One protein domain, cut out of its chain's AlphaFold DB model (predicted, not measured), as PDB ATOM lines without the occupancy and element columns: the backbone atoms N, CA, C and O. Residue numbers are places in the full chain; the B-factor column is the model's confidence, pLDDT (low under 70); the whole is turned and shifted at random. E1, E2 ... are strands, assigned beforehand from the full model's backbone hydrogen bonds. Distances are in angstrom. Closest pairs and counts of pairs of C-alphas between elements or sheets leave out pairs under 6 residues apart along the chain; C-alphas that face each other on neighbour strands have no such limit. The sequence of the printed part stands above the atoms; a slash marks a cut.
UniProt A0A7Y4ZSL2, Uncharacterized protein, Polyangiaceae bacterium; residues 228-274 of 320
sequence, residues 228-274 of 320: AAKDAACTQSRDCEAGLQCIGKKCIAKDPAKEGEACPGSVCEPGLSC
ATOM      1  N   ALA A 228    -109.523 -64.573 136.540       97.56
ATOM      2  CA  ALA A 228    -108.658 -65.676 136.888       97.56
ATOM      3  C   ALA A 228    -107.987 -65.409 138.243       97.56
ATOM      4  O   ALA A 228    -107.362 -64.365 138.456       97.56
ATOM      5  N   ALA A 229    -108.121 -66.375 139.150       98.12
ATOM      6  CA  ALA A 229    -107.513 -66.332 140.471       98.12
ATOM      7  C   ALA A 229    -105.978 -66.363 140.403       98.12
ATOM      8  O   ALA A 229    -105.368 -66.621 139.361       98.12
ATOM      9  N   LYS A 230    -105.330 -66.136 141.547       98.00
ATOM     10  CA  LYS A 230    -103.872 -66.234 141.678       98.00
ATOM     11  C   LYS A 230    -103.331 -67.559 141.112       98.00
ATOM     12  O   LYS A 230    -103.919 -68.619 141.296       98.00
ATOM     13  N   ASP A 231    -102.200 -67.467 140.417       97.75
ATOM     14  CA  ASP A 231    -101.468 -68.537 139.729       97.75
ATOM     15  C   ASP A 231    -102.188 -69.183 138.530       97.75
ATOM     16  O   ASP A 231    -101.572 -69.981 137.809       97.75
ATOM     17  N   ALA A 232    -103.443 -68.811 138.257       98.12
ATOM     18  CA  ALA A 232    -104.183 -69.275 137.092       98.12
ATOM     19  C   ALA A 232    -103.610 -68.707 135.787       98.12
ATOM     20  O   ALA A 232    -102.950 -67.664 135.764       98.12
ATOM     21  N   ALA A 233    -103.861 -69.420 134.687       97.12
ATOM     22  CA  ALA A 233    -103.392 -69.025 133.368       97.12
ATOM     23  C   ALA A 233    -104.086 -67.745 132.885       97.12
ATOM     24  O   ALA A 233    -105.296 -67.593 133.028       97.12
ATOM     25  N   CYS A 234    -103.322 -66.860 132.252       96.00
ATOM     26  CA  CYS A 234    -103.825 -65.598 131.718       96.00
ATOM     27  C   CYS A 234    -103.112 -65.217 130.419       96.00
ATOM     28  O   CYS A 234    -102.007 -65.686 130.122       96.00
ATOM     29  N   THR A 235    -103.744 -64.331 129.652       93.88
ATOM     30  CA  THR A 235    -103.154 -63.697 128.466       93.88
ATOM     31  C   THR A 235    -102.862 -62.218 128.715       93.88
ATOM     32  O   THR A 235    -101.886 -61.691 128.183       93.88
ATOM     33  N   GLN A 236    -103.694 -61.538 129.506       93.62
ATOM     34  CA  GLN A 236    -103.606 -60.107 129.802       93.62
ATOM     35  C   GLN A 236    -103.952 -59.846 131.270       93.62
ATOM     36  O   GLN A 236    -104.671 -60.627 131.882       93.62
ATOM     37  N   SER A 237    -103.473 -58.740 131.851       94.12
ATOM     38  CA  SER A 237    -103.728 -58.442 133.273       94.12
ATOM     39  C   SER A 237    -105.208 -58.257 133.604       94.12
ATOM     40  O   SER A 237    -105.617 -58.595 134.705       94.12
ATOM     41  N   ARG A 238    -106.029 -57.816 132.640       92.56
ATOM     42  CA  ARG A 238    -107.494 -57.762 132.800       92.56
ATOM     43  C   ARG A 238    -108.159 -59.129 132.950       92.56
ATOM     44  O   ARG A 238    -109.314 -59.179 133.349       92.56
ATOM     45  N   ASP A 239    -107.461 -60.206 132.588       95.00
ATOM     46  CA  ASP A 239    -107.988 -61.555 132.747       95.00
ATOM     47  C   ASP A 239    -107.972 -61.979 134.216       95.00
ATOM     48  O   ASP A 239    -108.645 -62.941 134.555       95.00
ATOM     49  N   CYS A 240    -107.193 -61.303 135.065       96.00
ATOM     50  CA  CYS A 240    -106.953 -61.670 136.452       96.00
ATOM     51  C   CYS A 240    -107.876 -60.921 137.426       96.00
ATOM     52  O   CYS A 240    -108.385 -59.845 137.117       96.00
ATOM     53  N   GLU A 241    -108.067 -61.477 138.624       96.19
ATOM     54  CA  GLU A 241    -108.754 -60.794 139.731       96.19
ATOM     55  C   GLU A 241    -108.095 -59.449 140.095       96.19
ATOM     56  O   GLU A 241    -106.910 -59.211 139.842       96.19
ATOM     57  N   ALA A 242    -108.867 -58.556 140.722       92.31
ATOM     58  CA  ALA A 242    -108.376 -57.250 141.157       92.31
ATOM     59  C   ALA A 242    -107.140 -57.384 142.071       92.31
ATOM     60  O   ALA A 242    -107.118 -58.195 142.994       92.31
ATOM     61  N   GLY A 243    -106.110 -56.572 141.815       92.38
ATOM     62  CA  GLY A 243    -104.819 -56.640 142.520       92.38
ATOM     63  C   GLY A 243    -103.834 -57.678 141.960       92.38
ATOM     64  O   GLY A 243    -102.699 -57.767 142.435       92.38
ATOM     65  N   LEU A 244    -104.227 -58.445 140.939       95.88
ATOM     66  CA  LEU A 244    -103.349 -59.367 140.221       95.88
ATOM     67  C   LEU A 244    -102.983 -58.815 138.833       95.88
ATOM     68  O   LEU A 244    -103.729 -58.059 138.215       95.88
ATOM     69  N   GLN A 245    -101.829 -59.230 138.315       95.12
ATOM     70  CA  GLN A 245    -101.361 -58.913 136.964       95.12
ATOM     71  C   GLN A 245    -100.944 -60.182 136.228       95.12
ATOM     72  O   GLN A 245    -100.452 -61.135 136.837       95.12
ATOM     73  N   CYS A 246    -101.089 -60.182 134.903       95.50
ATOM     74  CA  CYS A 246    -100.689 -61.314 134.083       95.50
ATOM     75  C   CYS A 246     -99.197 -61.245 133.752       95.50
ATOM     76  O   CYS A 246     -98.769 -60.510 132.860       95.50
ATOM     77  N   ILE A 247     -98.394 -62.036 134.459       94.25
ATOM     78  CA  ILE A 247     -96.937 -62.049 134.341       94.25
ATOM     79  C   ILE A 247     -96.491 -63.483 134.091       94.25
ATOM     80  O   ILE A 247     -96.820 -64.397 134.838       94.25
ATOM     81  N   GLY A 248     -95.765 -63.707 132.992       93.94
ATOM     82  CA  GLY A 248     -95.339 -65.059 132.621       93.94
ATOM     83  C   GLY A 248     -96.511 -66.017 132.366       93.94
ATOM     84  O   GLY A 248     -96.392 -67.206 132.650       93.94
ATOM     85  N   LYS A 249     -97.634 -65.503 131.837       95.94
ATOM     86  CA  LYS A 249     -98.898 -66.235 131.607       95.94
ATOM     87  C   LYS A 249     -99.588 -66.733 132.882       95.94
ATOM     88  O   LYS A 249    -100.414 -67.640 132.795       95.94
ATOM     89  N   LYS A 250     -99.264 -66.159 134.044       97.44
ATOM     90  CA  LYS A 250     -99.944 -66.436 135.312       97.44
ATOM     91  C   LYS A 250    -100.405 -65.155 135.992       97.44
ATOM     92  O   LYS A 250     -99.729 -64.133 135.898       97.44
ATOM     93  N   CYS A 251    -101.531 -65.227 136.691       97.56
ATOM     94  CA  CYS A 251    -102.014 -64.135 137.525       97.56
ATOM     95  C   CYS A 251    -101.217 -64.071 138.830       97.56
ATOM     96  O   CYS A 251    -101.282 -64.981 139.651       97.56
ATOM     97  N   ILE A 252    -100.449 -63.006 139.031       96.88
ATOM     98  CA  ILE A 252     -99.580 -62.833 140.200       96.88
ATOM     99  C   ILE A 252     -99.966 -61.540 140.907       96.88
ATOM    100  O   ILE A 252    -100.207 -60.530 140.250       96.88
ATOM    101  N   ALA A 253    -100.012 -61.566 142.240       96.38
ATOM    102  CA  ALA A 253    -100.240 -60.365 143.038       96.38
ATOM    103  C   ALA A 253     -99.113 -59.365 142.784       96.38
ATOM    104  O   ALA A 253     -97.940 -59.673 143.014       96.38
ATOM    105  N   LYS A 254     -99.474 -58.194 142.263       93.56
ATOM    106  CA  LYS A 254     -98.521 -57.132 141.972       93.56
ATOM    107  C   LYS A 254     -99.246 -55.796 141.927       93.56
ATOM    108  O   LYS A 254    -100.189 -55.626 141.150       93.56
ATOM    109  N   ASP A 255     -98.747 -54.847 142.704       93.75
ATOM    110  CA  ASP A 255     -99.211 -53.467 142.645       93.75
ATOM    111  C   ASP A 255     -98.926 -52.848 141.265       93.75
ATOM    112  O   ASP A 255     -98.002 -53.287 140.561       93.75
ATOM    113  N   PRO A 256     -99.716 -51.850 140.830       94.19
ATOM    114  CA  PRO A 256     -99.408 -51.085 139.630       94.19
ATOM    115  C   PRO A 256     -97.955 -50.597 139.647       94.19
ATOM    116  O   PRO A 256     -97.455 -50.152 140.678       94.19
ATOM    117  N   ALA A 257     -97.262 -50.723 138.515       95.88
ATOM    118  CA  ALA A 257     -95.851 -50.364 138.449       95.88
ATOM    119  C   ALA A 257     -95.662 -48.842 138.574       95.88
ATOM    120  O   ALA A 257     -96.415 -48.056 137.986       95.88
ATOM    121  N   LYS A 258     -94.642 -48.449 139.342       96.88
ATOM    122  CA  LYS A 258     -94.271 -47.048 139.585       96.88
ATOM    123  C   LYS A 258     -93.471 -46.477 138.425       96.88
ATOM    124  O   LYS A 258     -93.021 -47.201 137.536       96.88
ATOM    125  N   GLU A 259     -93.242 -45.170 138.442       96.75
ATOM    126  CA  GLU A 259     -92.417 -44.518 137.428       96.75
ATOM    127  C   GLU A 259     -91.014 -45.150 137.326       96.75
ATOM    128  O   GLU A 259     -90.323 -45.380 138.315       96.75
ATOM    129  N   GLY A 260     -90.603 -45.459 136.096       96.00
ATOM    130  CA  GLY A 260     -89.343 -46.123 135.768       96.00
ATOM    131  C   GLY A 260     -89.365 -47.652 135.889       96.00
ATOM    132  O   GLY A 260     -88.478 -48.309 135.331       96.00
ATOM    133  N   GLU A 261     -90.366 -48.232 136.554       96.56
ATOM    134  CA  GLU A 261     -90.492 -49.680 136.726       96.56
ATOM    135  C   GLU A 261     -91.033 -50.370 135.471       96.56
ATOM    136  O   GLU A 261     -91.722 -49.780 134.636       96.56
ATOM    137  N   ALA A 262     -90.725 -51.662 135.337       94.44
ATOM    138  CA  ALA A 262     -91.257 -52.477 134.256       94.44
ATOM    139  C   ALA A 262     -92.768 -52.708 134.423       94.44
ATOM    140  O   ALA A 262     -93.218 -53.113 135.499       94.44
ATOM    141  N   CYS A 263     -93.519 -52.558 133.330       94.44
ATOM    142  CA  CYS A 263     -94.979 -52.709 133.270       94.44
ATOM    143  C   CYS A 263     -95.423 -53.952 132.482       94.44
ATOM    144  O   CYS A 263     -96.023 -53.835 131.409       94.44
ATOM    145  N   PRO A 264     -95.142 -55.175 132.972       84.44
ATOM    146  CA  PRO A 264     -95.668 -56.379 132.343       84.44
ATOM    147  C   PRO A 264     -97.203 -56.353 132.399       84.44
ATOM    148  O   PRO A 264     -97.793 -56.181 133.461       84.44
ATOM    149  N   GLY A 265     -97.853 -56.482 131.241       78.81
ATOM    150  CA  GLY A 265     -99.313 -56.394 131.141       78.81
ATOM    151  C   GLY A 265     -99.878 -54.968 131.150       78.81
ATOM    152  O   GLY A 265    -101.083 -54.812 131.323       78.81
ATOM    153  N   SER A 266     -99.035 -53.951 130.936       87.81
ATOM    154  CA  SER A 266     -99.434 -52.553 130.706       87.81
ATOM    155  C   SER A 266    -100.174 -51.870 131.863       87.81
ATOM    156  O   SER A 266    -100.936 -50.936 131.627       87.81
ATOM    157  N   VAL A 267     -99.945 -52.307 133.106       93.06
ATOM    158  CA  VAL A 267    -100.550 -51.703 134.305       93.06
ATOM    159  C   VAL A 267     -99.540 -50.793 135.001       93.06
ATOM    160  O   VAL A 267     -98.477 -51.250 135.424       93.06
ATOM    161  N   CYS A 268     -99.892 -49.517 135.133       95.75
ATOM    162  CA  CYS A 268     -99.101 -48.484 135.796       95.75
ATOM    163  C   CYS A 268     -99.938 -47.752 136.848       95.75
ATOM    164  O   CYS A 268    -101.169 -47.814 136.802       95.75
ATOM    165  N   GLU A 269     -99.287 -47.066 137.788       95.19
ATOM    166  CA  GLU A 269     -99.982 -46.135 138.687       95.19
ATOM    167  C   GLU A 269    -100.749 -45.048 137.896       95.19
ATOM    168  O   GLU A 269    -100.368 -44.719 136.765       95.19
ATOM    169  N   PRO A 270    -101.836 -44.482 138.458       91.19
ATOM    170  CA  PRO A 270    -102.597 -43.419 137.804       91.19
ATOM    171  C   PRO A 270    -101.707 -42.257 137.339       91.19
ATOM    172  O   PRO A 270    -100.847 -41.788 138.079       91.19
ATOM    173  N   GLY A 271    -101.930 -41.783 136.111       89.69
ATOM    174  CA  GLY A 271    -101.133 -40.717 135.490       89.69
ATOM    175  C   GLY A 271     -99.871 -41.193 134.758       89.69
ATOM    176  O   GLY A 271     -99.225 -40.392 134.081       89.69
ATOM    177  N   LEU A 272     -99.532 -42.483 134.830       94.81
ATOM    178  CA  LEU A 272     -98.426 -43.083 134.086       94.81
ATOM    179  C   LEU A 272     -98.934 -43.922 132.908       94.81
ATOM    180  O   LEU A 272    -100.029 -44.478 132.928       94.81
ATOM    181  N   SER A 273     -98.105 -44.054 131.876       93.50
ATOM    182  CA  SER A 273     -98.370 -44.907 130.715       93.50
ATOM    183  C   SER A 273     -97.254 -45.927 130.524       93.50
ATOM    184  O   SER A 273     -96.076 -45.618 130.707       93.50
ATOM    185  N   CYS A 274     -97.617 -47.148 130.126       95.12
ATOM    186  CA  CYS A 274     -96.645 -48.190 129.809       95.12
ATOM    187  C   CYS A 274     -96.046 -47.947 128.417       95.12
ATOM    188  O   CYS A 274     -96.631 -48.328 127.403       95.12
TER     189      CYS A 274
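Overview. This is residues 228 to 274 of the 320 residues of an uncharacterized protein of Polyangiaceae bacterium (UniProt A0A7Y4ZSL2). This is a small, elongated piece with little regular structure, made of two looped lobes set end to end: one holds the hairpin of E1 and E2 with the loops of residues 228 to 243, the other the long loop after E2 and the short strand E3. The printed part has 47 residues with three named strands, in the order E1, E2, E3, and no named helix. The class is all strand, though the named elements hold only 11 of the 47 residues. It is compact, with a radius of gyration of the C-alphas of 10.0 A, and spans 28 by 17 by 13 A.

Arrangement. E1, residues 244 to 247, and E2, residues 250 to 253, form an antiparallel hairpin, at 136 degrees between their directions. N 245 and O 252 are within hydrogen-bond range at 2.8 A, as are N 252 and O 245 at 2.9 A. C-alphas 244 and 253 face each other at 4.3 A. E3, residues 272 to 274, pairs with no named strand and is apart from E1 and E2.

Along the chain. E1 begins at C-alpha 244 (-103.349, -59.367, 140.221) and is 9.1 A long; E2 is 9.8 A. E3, 6.9 A, ends at C-alpha 274 (-96.645, -48.190, 129.809).

Size, cuts and confidence. The C-alphas of Ala 232 and Gly 271, the two farthest apart, are 28.8 A apart. The E1 to E2 link is tight, the E2 to E3 link long. The printed part has no cut, and no printed residue is under 70 in pLDDT.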